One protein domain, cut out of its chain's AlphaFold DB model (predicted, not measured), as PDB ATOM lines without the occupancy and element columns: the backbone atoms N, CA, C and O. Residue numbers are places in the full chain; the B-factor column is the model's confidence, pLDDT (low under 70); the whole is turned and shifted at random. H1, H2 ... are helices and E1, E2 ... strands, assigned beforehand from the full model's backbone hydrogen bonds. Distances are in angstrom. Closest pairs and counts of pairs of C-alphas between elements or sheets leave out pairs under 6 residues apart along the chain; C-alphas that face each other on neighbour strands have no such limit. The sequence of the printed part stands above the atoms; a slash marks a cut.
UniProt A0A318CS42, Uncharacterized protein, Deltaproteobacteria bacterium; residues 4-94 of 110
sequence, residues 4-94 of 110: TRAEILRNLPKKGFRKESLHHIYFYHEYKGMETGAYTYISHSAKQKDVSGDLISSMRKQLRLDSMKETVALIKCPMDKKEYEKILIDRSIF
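This is residues 4 to 94 of the 110 residues of an uncharacterized protein of Deltaproteobacteria bacterium (UniProt A0A318CS42). A small, twisted sheet of three strands has two helices, H1 and H4, over one face, while H2 stands beside its E3 edge. H3 packs on H1 and H2 away from the sheet, and the other face of the sheet has no named helix over it. The printed part has 91 residues with four named helices and three named strands, in the order H1 E1 E2 E3 H2 H3 H4; the sheet runs E1 - E2 - E3, antiparallel throughout, and the class is mixed, helices and strands. The whole is compact, with a radius of gyration of the C-alphas of 12.3 A and spans of 37 by 26 by 19 A.

Begin with the sheet: E1, residues 17 to 21, E2, residues 25 to 31, and E3, residues 34 to 42, form a meander, each strand the antiparallel neighbour of the one before. In the hairpin E1 and E2, look for N 18 and O 28 at 2.8 A; in the hairpin E2 and E3, look for N 27 and O 40 at 2.8 A. E3 bends by 76 degrees at residue 37, and the sheet is only just strongly twisted, with C-alphas up to 4.2 A off its best plane. H1, residues 5 to 11, is on the sheet at a height of 10.1 A, over E2 and along the strands, at 21 degrees to E2 on the local plane. H4, residues 81 to 90, is on the same face at a height of 10.3 A, over E2 and across the strands at 71 degrees on the local plane. H2, residues 53 to 62, stands at the sheet's level, and its Gln 62 has its C-alpha 5.5 A from that of Tyr 39 in E3, the closest pair. H3, residues 68 to 76, is not on the sheet; it touches H2, about perpendicular at 87 degrees, the closest C-alphas being those of Arg 60 and Thr 71 at 5.6 A. H3 also touches H1, with Ile 8 and Ile 75 closest at 5.7 A between C-alphas, only just about perpendicular at 70.3 degrees. H1 and H4 are apart. Every O i to N i+4 pair is within hydrogen-bond range in H1, H3 and H4, and 5 of 6 in H2.

Find C-alpha 5 at (-14.830, -35.181, -6.566), where H1 begins. E3 is 21.6 A from first to last C-alpha and E2 19.5 A; H2 is 14.5 A and H4 14.3 A. Look for the end of H4 at C-alpha 90, (-33.109, -47.318, -24.798).

The C-alphas farthest apart are those of Lys 47 and Asp 90, 37.5 A. The printed part has no cut and no long link; E3 to H2 is a short link of 10 residues. Mean pLDDT of the printed part is 91.9, and residue 77 is under 70.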
ATOM      1  N   THR A   4     -14.449 -33.013 -10.957       93.12
ATOM      2  CA  THR A   4     -14.031 -32.946  -9.556       93.12
ATOM      3  C   THR A   4     -14.806 -33.930  -8.693       93.12
ATOM      4  O   THR A   4     -15.972 -34.251  -8.942       93.12
ATOM      5  N   ARG A   5     -14.183 -34.357  -7.595       93.25
ATOM      6  CA  ARG A   5     -14.830 -35.181  -6.566       93.25
ATOM      7  C   ARG A   5     -16.107 -34.531  -6.018       93.25
ATOM      8  O   ARG A   5     -17.091 -35.218  -5.748       93.25
ATOM      9  N   ALA A   6     -16.094 -33.207  -5.859       92.56
ATOM     10  CA  ALA A   6     -17.235 -32.442  -5.367       92.56
ATOM     11  C   ALA A   6     -18.426 -32.481  -6.341       92.56
ATOM     12  O   ALA A   6     -19.566 -32.613  -5.898       92.56
ATOM     13  N   GLU A   7     -18.176 -32.415  -7.654       94.31
ATOM     14  CA  GLU A   7     -19.228 -32.553  -8.672       94.31
ATOM     15  C   GLU A   7     -19.888 -33.936  -8.603       94.31
ATOM     16  O   GLU A   7     -21.113 -34.007  -8.582       94.31
ATOM     17  N   ILE A   8     -19.107 -35.016  -8.466       94.44
ATOM     18  CA  ILE A   8     -19.630 -36.387  -8.313       94.44
ATOM     19  C   ILE A   8     -20.549 -36.481  -7.091       94.44
ATOM     20  O   ILE A   8     -21.708 -36.878  -7.210       94.44
ATOM     21  N   LEU A   9     -20.046 -36.064  -5.924       93.94
ATOM     22  CA  LEU A   9     -20.780 -36.131  -4.657       93.94
ATOM     23  C   LEU A   9     -22.081 -35.328  -4.680       93.94
ATOM     24  O   LEU A   9     -23.062 -35.744  -4.071       93.94
ATOM     25  N   ARG A  10     -22.082 -34.177  -5.357       94.00
ATOM     26  CA  ARG A  10     -23.226 -33.262  -5.396       94.00
ATOM     27  C   ARG A  10     -24.249 -33.634  -6.461       94.00
ATOM     28  O   ARG A  10     -25.443 -33.429  -6.244       94.00
ATOM     29  N   ASN A  11     -23.801 -34.095  -7.627       95.25
ATOM     30  CA  ASN A  11     -24.661 -34.180  -8.802       95.25
ATOM     31  C   ASN A  11     -25.223 -35.583  -9.025       95.25
ATOM     32  O   ASN A  11     -26.392 -35.665  -9.390       95.25
ATOM     33  N   LEU A  12     -24.482 -36.663  -8.746       95.38
ATOM     34  CA  LEU A  12     -25.014 -38.022  -8.926       95.38
ATOM     35  C   LEU A  12     -26.291 -38.285  -8.108       95.38
ATOM     36  O   LEU A  12     -27.248 -38.796  -8.688       95.38
ATOM     37  N   PRO A  13     -26.416 -37.863  -6.831       95.00
ATOM     38  CA  PRO A  13     -27.672 -38.041  -6.097       95.00
ATOM     39  C   PRO A  13     -28.883 -37.389  -6.777       95.00
ATOM     40  O   PRO A  13     -29.973 -37.955  -6.801       95.00
ATOM     41  N   LYS A  14     -28.685 -36.241  -7.437       93.94
ATOM     42  CA  LYS A  14     -29.739 -35.549  -8.199       93.94
ATOM     43  C   LYS A  14     -30.171 -36.316  -9.454       93.94
ATOM     44  O   LYS A  14     -31.225 -36.020 -10.007       93.94
ATOM     45  N   LYS A  15     -29.362 -37.275  -9.916       93.94
ATOM     46  CA  LYS A  15     -29.633 -38.141 -11.074       93.94
ATOM     47  C   LYS A  15     -30.203 -39.502 -10.678       93.94
ATOM     48  O   LYS A  15     -30.243 -40.389 -11.510       93.94
ATOM     49  N   GLY A  16     -30.639 -39.672  -9.428       94.94
ATOM     50  CA  GLY A  16     -31.227 -40.931  -8.959       94.94
ATOM     51  C   GLY A  16     -30.217 -41.927  -8.394       94.94
ATOM     52  O   GLY A  16     -30.543 -43.099  -8.260       94.94
ATOM     53  N   PHE A  17     -29.001 -41.490  -8.053       97.31
ATOM     54  CA  PHE A  17     -28.033 -42.371  -7.405       97.31
ATOM     55  C   PHE A  17     -28.163 -42.338  -5.882       97.31
ATOM     56  O   PHE A  17     -27.943 -41.303  -5.247       97.31
ATOM     57  N   ARG A  18     -28.426 -43.495  -5.280       96.62
ATOM     58  CA  ARG A  18     -28.304 -43.708  -3.841       96.62
ATOM     59  C   ARG A  18     -26.824 -43.771  -3.469       96.62
ATOM     60  O   ARG A  18     -26.063 -44.544  -4.052       96.62
ATOM     61  N   LYS A  19     -26.408 -42.946  -2.509       96.00
ATOM     62  CA  LYS A  19     -25.035 -42.926  -1.989       96.00
ATOM     63  C   LYS A  19     -24.903 -43.899  -0.820       96.00
ATOM     64  O   LYS A  19     -25.692 -43.831   0.116       96.00
ATOM     65  N   GLU A  20     -23.855 -44.713  -0.831       95.38
ATOM     66  CA  GLU A  20     -23.539 -45.662   0.237       95.38
ATOM     67  C   GLU A  20     -22.052 -45.575   0.602       95.38
ATOM     68  O   GLU A  20     -21.184 -45.584  -0.270       95.38
ATOM     69  N   SER A  21     -21.744 -45.413   1.890       91.06
ATOM     70  CA  SER A  21     -20.381 -45.162   2.369       91.06
ATOM     71  C   SER A  21     -19.854 -46.371   3.137       91.06
ATOM     72  O   SER A  21     -20.218 -46.566   4.290       91.06
ATOM     73  N   LEU A  22     -18.982 -47.155   2.498       86.69
ATOM     74  CA  LEU A  22     -18.311 -48.331   3.072       86.69
ATOM     75  C   LEU A  22     -16.787 -48.125   3.016       86.69
ATOM     76  O   LEU A  22     -16.302 -47.064   3.394       86.69
ATOM     77  N   HIS A  23     -16.013 -49.080   2.486       88.38
ATOM     78  CA  HIS A  23     -14.593 -48.877   2.154       88.38
ATOM     79  C   HIS A  23     -14.400 -47.849   1.016       88.38
ATOM     80  O   HIS A  23     -13.381 -47.166   0.931       88.38
ATOM     81  N   HIS A  24     -15.396 -47.719   0.142       92.75
ATOM     82  CA  HIS A  24     -15.492 -46.680  -0.881       92.75
ATOM     83  C   HIS A  24     -16.837 -45.965  -0.750       92.75
ATOM     84  O   HIS A  24     -17.752 -46.458  -0.085       92.75
ATOM     85  N   ILE A  25     -16.956 -44.807  -1.392       95.12
ATOM     86  CA  ILE A  25     -18.240 -44.132  -1.564       95.12
ATOM     87  C   ILE A  25     -18.840 -44.642  -2.868       95.12
ATOM     88  O   ILE A  25     -18.374 -44.270  -3.947       95.12
ATOM     89  N   TYR A  26     -19.851 -45.492  -2.750       97.06
ATOM     90  CA  TYR A  26     -20.599 -46.045  -3.866       97.06
ATOM     91  C   TYR A  26     -21.809 -45.180  -4.203       97.06
ATOM     92  O   TYR A  26     -22.401 -44.529  -3.340       97.06
ATOM     93  N   PHE A  27     -22.168 -45.204  -5.479       97.75
ATOM     94  CA  PHE A  27     -23.352 -44.579  -6.039       97.75
ATOM     95  C   PHE A  27     -24.070 -45.623  -6.885       97.75
ATOM     96  O   PHE A  27     -23.563 -45.996  -7.942       97.75
ATOM     97  N   TYR A  28     -25.241 -46.068  -6.438       97.62
ATOM     98  CA  TYR A  28     -26.082 -47.030  -7.155       97.62
ATOM     99  C   TYR A  28     -27.270 -46.304  -7.769       97.62
ATOM    100  O   TYR A  28     -27.990 -45.608  -7.056       97.62
ATOM    101  N   HIS A  29     -27.468 -46.421  -9.081       97.62
ATOM    102  CA  HIS A  29     -28.608 -45.787  -9.731       97.62
ATOM    103  C   HIS A  29     -29.887 -46.579  -9.472       97.62
ATOM    104  O   HIS A  29     -29.973 -47.765  -9.812       97.62
ATOM    105  N   GLU A  30     -30.891 -45.890  -8.942       95.50
ATOM    106  CA  GLU A  30     -32.210 -46.437  -8.668       95.50
ATOM    107  C   GLU A  30     -33.286 -45.774  -9.523       95.50
ATOM    108  O   GLU A  30     -33.401 -44.548  -9.598       95.50
ATOM    109  N   TYR A  31     -34.162 -46.606 -10.074       91.50
ATOM    110  CA  TYR A  31     -35.411 -46.184 -10.678       91.50
ATOM    111  C   TYR A  31     -36.570 -46.671  -9.804       91.50
ATOM    112  O   TYR A  31     -36.741 -47.869  -9.590       91.50
ATOM    113  N   LYS A  32     -37.354 -45.731  -9.256       89.69
ATOM    114  CA  LYS A  32     -38.478 -46.007  -8.334       89.69
ATOM    115  C   LYS A  32     -38.115 -46.946  -7.164       89.69
ATOM    116  O   LYS A  32     -38.900 -47.809  -6.789       89.69
ATOM    117  N   GLY A  33     -36.926 -46.764  -6.585       88.75
ATOM    118  CA  GLY A  33     -36.454 -47.542  -5.431       88.75
ATOM    119  C   GLY A  33     -35.899 -48.926  -5.772       88.75
ATOM    120  O   GLY A  33     -35.664 -49.717  -4.864       88.75
ATOM    121  N   MET A  34     -35.690 -49.231  -7.057       89.69
ATOM    122  CA  MET A  34     -35.000 -50.447  -7.480       89.69
ATOM    123  C   MET A  34     -33.753 -50.130  -8.278       89.69
ATOM    124  O   MET A  34     -33.748 -49.246  -9.135       89.69
ATOM    125  N   GLU A  35     -32.689 -50.871  -7.993       93.38
ATOM    126  CA  GLU A  35     -31.415 -50.695  -8.668       93.38
ATOM    127  C   GLU A  35     -31.510 -51.088 -10.140       93.38
ATOM    128  O   GLU A  35     -32.043 -52.130 -10.509       93.38
ATOM    129  N   THR A  36     -30.937 -50.238 -10.982       92.94
ATOM    130  CA  THR A  36     -30.882 -50.432 -12.439       92.94
ATOM    131  C   THR A  36     -29.632 -51.189 -12.889       92.94
ATOM    132  O   THR A  36     -29.433 -51.415 -14.076       92.94
ATOM    133  N   GLY A  37     -28.730 -51.525 -11.962       92.62
ATOM    134  CA  GLY A  37     -27.435 -52.144 -12.261       92.62
ATOM    135  C   GLY A  37     -26.349 -51.180 -12.764       92.62
ATOM    136  O   GLY A  37     -25.201 -51.601 -12.923       92.62
ATOM    137  N   ALA A  38     -26.664 -49.900 -12.994       97.00
ATOM    138  CA  ALA A  38     -25.660 -48.858 -13.201       97.00
ATOM    139  C   ALA A  38     -25.135 -48.349 -11.852       97.00
ATOM    140  O   ALA A  38     -25.910 -48.045 -10.940       97.00
ATOM    141  N   TYR A  39     -23.816 -48.235 -11.726       97.81
ATOM    142  CA  TYR A  39     -23.178 -47.762 -10.501       97.81
ATOM    143  C   TYR A  39     -21.857 -47.051 -10.796       97.81
ATOM    144  O   TYR A  39     -21.373 -47.051 -11.922       97.81
ATOM    145  N   THR A  40     -21.272 -46.422  -9.783       97.69
ATOM    146  CA  THR A  40     -19.875 -45.964  -9.791       97.69
ATOM    147  C   THR A  40     -19.386 -45.800  -8.356       97.69
ATOM    148  O   THR A  40     -20.190 -45.759  -7.424       97.69
ATOM    149  N   TYR A  41     -18.077 -45.672  -8.148       96.38
ATOM    150  CA  TYR A  41     -17.525 -45.383  -6.828       96.38
ATOM    151  C   TYR A  41     -16.315 -44.454  -6.877       96.38
ATOM    152  O   TYR A  41     -15.665 -44.284  -7.907       96.38
ATOM    153  N   ILE A  42     -16.022 -43.842  -5.731       94.31
ATOM    154  CA  ILE A  42     -14.809 -43.055  -5.489       94.31
ATOM    155  C   ILE A  42     -14.211 -43.428  -4.131       94.31
ATOM    156  O   ILE A  42     -14.919 -43.827  -3.204       94.31
ATOM    157  N   SER A  43     -12.898 -43.268  -3.988       90.50
ATOM    158  CA  SER A  43     -12.219 -43.434  -2.702       90.50
ATOM    159  C   SER A  43     -12.555 -42.303  -1.722       90.50
ATOM    160  O   SER A  43     -12.973 -41.200  -2.097       90.50
ATOM    161  N   HIS A  44     -12.335 -42.567  -0.431       87.12
ATOM    162  CA  HIS A  44     -12.556 -41.583   0.636       87.12
ATOM    163  C   HIS A  44     -11.595 -40.401   0.585       87.12
ATOM    164  O   HIS A  44     -11.972 -39.296   0.977       87.12
ATOM    165  N   SER A  45     -10.381 -40.619   0.077       83.25
ATOM    166  CA  SER A  45      -9.335 -39.600   0.040       83.25
ATOM    167  C   SER A  45      -9.804 -38.338  -0.684       83.25
ATOM    168  O   SER A  45     -10.105 -38.352  -1.876       83.25
ATOM    169  N   ALA A  46      -9.820 -37.223   0.043       77.69
ATOM    170  CA  ALA A  46     -10.078 -35.898  -0.510       77.69
ATOM    171  C   ALA A  46      -8.805 -35.223  -1.057       77.69
ATOM    172  O   ALA A  46      -8.887 -34.111  -1.578       77.69
ATOM    173  N   LYS A  47      -7.634 -35.878  -0.948       80.31
ATOM    174  CA  LYS A  47      -6.353 -35.333  -1.433       80.31
ATOM    175  C   LYS A  47      -6.384 -35.090  -2.944       80.31
ATOM    176  O   LYS A  47      -5.831 -34.105  -3.422       80.31
ATOM    177  N   GLN A  48      -7.072 -35.959  -3.686       77.50
ATOM    178  CA  GLN A  48      -7.290 -35.803  -5.121       77.50
ATOM    179  C   GLN A  48      -8.632 -35.110  -5.363       77.50
ATOM    180  O   GLN A  48      -9.701 -35.708  -5.234       77.50
ATOM    181  N   LYS A  49      -8.566 -33.812  -5.678       81.12
ATOM    182  CA  LYS A  49      -9.748 -33.002  -6.016       81.12
ATOM    183  C   LYS A  49     -10.244 -33.294  -7.431       81.12
ATOM    184  O   LYS A  49     -11.454 -33.396  -7.634       81.12
ATOM    185  N   ASP A  50      -9.304 -33.454  -8.361       85.81
ATOM    186  CA  ASP A  50      -9.558 -33.751  -9.767       85.81
ATOM    187  C   ASP A  50      -9.586 -35.266 -10.003       85.81
ATOM    188  O   ASP A  50      -8.791 -36.024  -9.446       85.81
ATOM    189  N   VAL A  51     -10.513 -35.695 -10.851       86.19
ATOM    190  CA  VAL A  51     -10.694 -37.079 -11.291       86.19
ATOM    191  C   VAL A  51      -9.882 -37.277 -12.569       86.19
ATOM    192  O   VAL A  51     -10.052 -36.529 -13.536       86.19
ATOM    193  N   SER A  52      -8.992 -38.273 -12.578       87.56
ATOM    194  CA  SER A  52      -8.151 -38.581 -13.738       87.56
ATOM    195  C   SER A  52      -8.971 -39.101 -14.925       87.56
ATOM    196  O   SER A  52     -10.083 -39.612 -14.767       87.56
ATOM    197  N   GLY A  53      -8.405 -39.002 -16.132       88.50
ATOM    198  CA  GLY A  53      -9.025 -39.543 -17.346       88.50
ATOM    199  C   GLY A  53      -9.293 -41.048 -17.257       88.50
ATOM    200  O   GLY A  53     -10.367 -41.497 -17.649       88.50
ATOM    201  N   ASP A  54      -8.377 -41.810 -16.658       90.88
ATOM    202  CA  ASP A  54      -8.516 -43.264 -16.495       90.88
ATOM    203  C   ASP A  54      -9.689 -43.636 -15.586       90.88
ATOM    204  O   ASP A  54     -10.453 -44.565 -15.874       90.88
ATOM    205  N   LEU A  55      -9.891 -42.861 -14.514       91.69
ATOM    206  CA  LEU A  55     -11.038 -43.043 -13.635       91.69
ATOM    207  C   LEU A  55     -12.339 -42.699 -14.374       91.69
ATOM    208  O   LEU A  55     -13.279 -43.485 -14.318       91.69
ATOM    209  N   ILE A  56     -12.384 -41.615 -15.158       93.75
ATOM    210  CA  ILE A  56     -13.558 -41.284 -15.992       93.75
ATOM    211  C   ILE A  56     -13.845 -42.395 -17.019       93.75
ATOM    212  O   ILE A  56     -15.001 -42.760 -17.231       93.75
ATOM    213  N   SER A  57     -12.812 -42.967 -17.639       94.69
ATOM    214  CA  SER A  57     -12.947 -44.088 -18.581       94.69
ATOM    215  C   SER A  57     -13.517 -45.345 -17.911       94.69
ATOM    216  O   SER A  57     -14.338 -46.055 -18.500       94.69
ATOM    217  N   SER A  58     -13.139 -45.592 -16.656       95.94
ATOM    218  CA  SER A  58     -13.695 -46.679 -15.844       95.94
ATOM    219  C   SER A  58     -15.159 -46.415 -15.487       95.94
ATOM    220  O   SER A  58     -16.013 -47.276 -15.711       95.94
ATOM    221  N   MET A  59     -15.469 -45.198 -15.027       96.19
ATOM    222  CA  MET A  59     -16.831 -44.769 -14.703       96.19
ATOM    223  C   MET A  59     -17.769 -44.909 -15.900       96.19
ATOM    224  O   MET A  59     -18.880 -45.392 -15.733       96.19
ATOM    225  N   ARG A  60     -17.315 -44.577 -17.115       96.81
ATOM    226  CA  ARG A  60     -18.094 -44.747 -18.353       96.81
ATOM    227  C   ARG A  60     -18.699 -46.148 -18.465       96.81
ATOM    228  O   ARG A  60     -19.890 -46.287 -18.724       96.81
ATOM    229  N   LYS A  61     -17.883 -47.184 -18.242       96.94
ATOM    230  CA  LYS A  61     -18.327 -48.584 -18.321       96.94
ATOM    231  C   LYS A  61     -19.315 -48.924 -17.201       96.94
ATOM    232  O   LYS A  61     -20.327 -49.567 -17.460       96.94
ATOM    233  N   GLN A  62     -19.032 -48.481 -15.975       97.69
ATOM    234  CA  GLN A  62     -19.867 -48.752 -14.796       97.69
ATOM    235  C   GLN A  62     -21.243 -48.057 -14.889       97.69
ATOM    236  O   GLN A  62     -22.268 -48.637 -14.536       97.69
ATOM    237  N   LEU A  63     -21.264 -46.851 -15.464       96.94
ATOM    238  CA  LEU A  63     -22.448 -46.025 -15.715       96.94
ATOM    239  C   LEU A  63     -23.177 -46.381 -17.018       96.94
ATOM    240  O   LEU A  63     -24.165 -45.738 -17.352       96.94
ATOM    241  N   ARG A  64     -22.711 -47.398 -17.757       96.25
ATOM    242  CA  ARG A  64     -23.332 -47.868 -19.009       96.25
ATOM    243  C   ARG A  64     -23.431 -46.784 -20.093       96.25
ATOM    244  O   ARG A  64     -24.402 -46.762 -20.843       96.25
ATOM    245  N   LEU A  65     -22.420 -45.916 -20.181       95.19
ATOM    246  CA  LEU A  65     -22.315 -44.823 -21.157       95.19
ATOM    247  C   LEU A  65     -21.354 -45.178 -22.303       95.19
ATOM    248  O   LEU A  65     -20.425 -45.969 -22.130       95.19
ATOM    249  N   ASP A  66     -21.530 -44.567 -23.472       93.31
ATOM    250  CA  ASP A  66     -20.753 -44.902 -24.676       93.31
ATOM    251  C   ASP A  66     -19.478 -44.076 -24.770       93.31
ATOM    252  O   ASP A  66     -18.455 -44.555 -25.264       93.31
ATOM    253  N   SER A  67     -19.479 -42.865 -24.212       94.12
ATOM    254  CA  SER A  67     -18.328 -41.969 -24.280       94.12
ATOM    255  C   SER A  67     -17.956 -41.343 -22.938       94.12
ATOM    256  O   SER A  67     -18.777 -41.144 -22.039       94.12
ATOM    257  N   MET A  68     -16.681 -40.960 -22.811       93.19
ATOM    258  CA  MET A  68     -16.229 -40.141 -21.681       93.19
ATOM    259  C   MET A  68     -16.958 -38.792 -21.649       93.19
ATOM    260  O   MET A  68     -17.195 -38.255 -20.573       93.19
ATOM    261  N   LYS A  69     -17.356 -38.256 -22.813       92.19
ATOM    262  CA  LYS A  69     -18.123 -37.009 -22.918       92.19
ATOM    263  C   LYS A  69     -19.495 -37.140 -22.254       92.19
ATOM    264  O   LYS A  69     -19.856 -36.261 -21.480       92.19
ATOM    265  N   GLU A  70     -20.215 -38.236 -22.491       92.81
ATOM    266  CA  GLU A  70     -21.479 -38.536 -21.797       92.81
ATOM    267  C   GLU A  70     -21.270 -38.669 -20.287       92.81
ATOM    268  O   GLU A  70     -22.042 -38.131 -19.503       92.81
ATOM    269  N   THR A  71     -20.179 -39.319 -19.868       94.00
ATOM    270  CA  THR A  71     -19.849 -39.474 -18.440       94.00
ATOM    271  C   THR A  71     -19.610 -38.119 -17.773       94.00
ATOM    272  O   THR A  71     -20.147 -37.829 -16.705       94.00
ATOM    273  N   VAL A  72     -18.846 -37.246 -18.432       93.44
ATOM    274  CA  VAL A  72     -18.637 -35.871 -17.977       93.44
ATOM    275  C   VAL A  72     -19.955 -35.095 -17.983       93.44
ATOM    276  O   VAL A  72     -20.199 -34.354 -17.039       93.44
ATOM    277  N   ALA A  73     -20.817 -35.268 -18.988       91.19
ATOM    278  CA  ALA A  73     -22.122 -34.606 -19.069       91.19
ATOM    279  C   ALA A  73     -23.070 -35.028 -17.931       91.19
ATOM    280  O   ALA A  73     -23.711 -34.172 -17.321       91.19
ATOM    281  N   LEU A  74     -23.103 -36.315 -17.578       92.75
ATOM    282  CA  LEU A  74     -23.861 -36.810 -16.429       92.75
ATOM    283  C   LEU A  74     -23.370 -36.174 -15.122       92.75
ATOM    284  O   LEU A  74     -24.159 -35.647 -14.335       92.75
ATOM    285  N   ILE A  75     -22.051 -36.173 -14.905       92.50
ATOM    286  CA  ILE A  75     -21.455 -35.685 -13.656       92.50
ATOM    287  C   ILE A  75     -21.510 -34.156 -13.560       92.50
ATOM    288  O   ILE A  75     -21.772 -33.614 -12.487       92.50
ATOM    289  N   LYS A  76     -21.283 -33.432 -14.660       87.69
ATOM    290  CA  LYS A  76     -21.259 -31.961 -14.692       87.69
ATOM    291  C   LYS A  76     -22.615 -31.302 -14.870       87.69
ATOM    292  O   LYS A  76     -22.693 -30.085 -14.733       87.69
ATOM    293  N   CYS A  77     -23.671 -32.087 -15.073       68.81
ATOM    294  CA  CYS A  77     -25.049 -31.618 -15.025       68.81
ATOM    295  C   CYS A  77     -25.561 -30.751 -16.206       68.81
ATOM    296  O   CYS A  77     -26.470 -29.962 -15.960       68.81
ATOM    297  N   PRO A  78     -25.135 -30.902 -17.480       73.69
ATOM    298  CA  PRO A  78     -26.077 -30.653 -18.574       73.69
ATOM    299  C   PRO A  78     -27.112 -31.777 -18.702       73.69
ATOM    300  O   PRO A  78     -28.229 -31.493 -19.096       73.69
ATOM    301  N   MET A  79     -26.766 -33.019 -18.334       80.69
ATOM    302  CA  MET A  79     -27.684 -34.157 -18.443       80.69
ATOM    303  C   MET A  79     -28.545 -34.282 -17.185       80.69
ATOM    304  O   MET A  79     -28.007 -34.372 -16.075       80.69
ATOM    305  N   ASP A  80     -29.865 -34.270 -17.317       87.50
ATOM    306  CA  ASP A  80     -30.814 -34.447 -16.223       87.50
ATOM    307  C   ASP A  80     -31.104 -35.926 -15.897       87.50
ATOM    308  O   ASP A  80     -30.557 -36.852 -16.498       87.50
ATOM    309  N   LYS A  81     -31.902 -36.154 -14.847       88.94
ATOM    310  CA  LYS A  81     -32.258 -37.508 -14.412       88.94
ATOM    311  C   LYS A  81     -33.032 -38.265 -15.500       88.94
ATOM    312  O   LYS A  81     -32.740 -39.430 -15.736       88.94
ATOM    313  N   LYS A  82     -33.995 -37.610 -16.154       91.62
ATOM    314  CA  LYS A  82     -34.861 -38.230 -17.164       91.62
ATOM    315  C   LYS A  82     -34.069 -38.584 -18.416       91.62
ATOM    316  O   LYS A  82     -34.280 -39.647 -18.988       91.62
ATOM    317  N   GLU A  83     -33.145 -37.719 -18.823       92.00
ATOM    318  CA  GLU A  83     -32.243 -37.975 -19.946       92.00
ATOM    319  C   GLU A  83     -31.359 -39.197 -19.680       92.00
ATOM    320  O   GLU A  83     -31.239 -40.069 -20.539       92.00
ATOM    321  N   TYR A  84     -30.794 -39.309 -18.474       94.00
ATOM    322  CA  TYR A  84     -30.003 -40.479 -18.098       94.00
ATOM    323  C   TYR A  84     -30.844 -41.762 -18.034       94.00
ATOM    324  O   TYR A  84     -30.447 -42.791 -18.578       94.00
ATOM    325  N   GLU A  85     -32.036 -41.704 -17.435       93.50
ATOM    326  CA  GLU A  85     -32.977 -42.829 -17.409       93.50
ATOM    327  C   GLU A  85     -33.347 -43.288 -18.824       93.50
ATOM    328  O   GLU A  85     -33.328 -44.487 -19.096       93.50
ATOM    329  N   LYS A  86     -33.609 -42.352 -19.745       94.12
ATOM    330  CA  LYS A  86     -33.900 -42.662 -21.149       94.12
ATOM    331  C   LYS A  86     -32.757 -43.438 -21.802       94.12
ATOM    332  O   LYS A  86     -33.015 -44.441 -22.454       94.12
ATOM    333  N   ILE A  87     -31.506 -43.024 -21.583       93.00
ATOM    334  CA  ILE A  87     -30.325 -43.731 -22.105       93.00
ATOM    335  C   ILE A  87     -30.292 -45.181 -21.607       93.00
ATOM    336  O   ILE A  87     -30.045 -46.098 -22.388       93.00
ATOM    337  N   LEU A  88     -30.548 -45.404 -20.317       93.88
ATOM    338  CA  LEU A  88     -30.544 -46.749 -19.741       93.88
ATOM    339  C   LEU A  88     -31.679 -47.625 -20.299       93.88
ATOM    340  O   LEU A  88     -31.457 -48.808 -20.551       93.88
ATOM    341  N   ILE A  89     -32.864 -47.053 -20.519       93.56
ATOM    342  CA  ILE A  89     -34.029 -47.756 -21.079       93.56
ATOM    343  C   ILE A  89     -33.808 -48.094 -22.555       93.56
ATOM    344  O   ILE A  89     -33.972 -49.246 -22.944       93.56
ATOM    345  N   ASP A  90     -33.377 -47.124 -23.365       93.31
ATOM    346  CA  ASP A  90     -33.109 -47.318 -24.798       93.31
ATOM    347  C   ASP A  90     -32.051 -48.414 -25.019       93.31
ATOM    348  O   ASP A  90     -32.113 -49.180 -25.979       93.31
ATOM    349  N   ARG A  91     -31.091 -48.525 -24.093       92.12
ATOM    350  CA  ARG A  91     -30.040 -49.553 -24.095       92.12
ATOM    351  C   ARG A  91     -30.458 -50.860 -23.419       92.12
ATOM    352  O   ARG A  91     -29.616 -51.735 -23.236       92.12
ATOM    353  N   SER A  92     -31.731 -51.001 -23.042       91.62
ATOM    354  CA  SER A  92     -32.288 -52.195 -22.390       91.62
ATOM    355  C   SER A  92     -31.536 -52.610 -21.117       91.62
ATOM    356  O   SER A  92     -31.441 -53.792 -20.794       91.62
ATOM    357  N   ILE A  93     -30.990 -51.638 -20.376       92.81
ATOM    358  CA  ILE A  93     -30.337 -51.883 -19.083       92.81
ATOM    359  C   ILE A  93     -31.383 -52.237 -18.021       92.81
ATOM    360  O   ILE A  93     -31.140 -53.095 -17.174       92.81
ATOM    361  N   PHE A  94     -32.553 -51.597 -18.076       90.25
ATOM    362  CA  PHE A  94     -33.721 -51.956 -17.279       90.25
ATOM    363  C   PHE A  94     -35.018 -51.582 -18.012       90.25
ATOM    364  O   PHE A  94     -35.023 -50.672 -18.840       90.25
TER     365      PHE A  94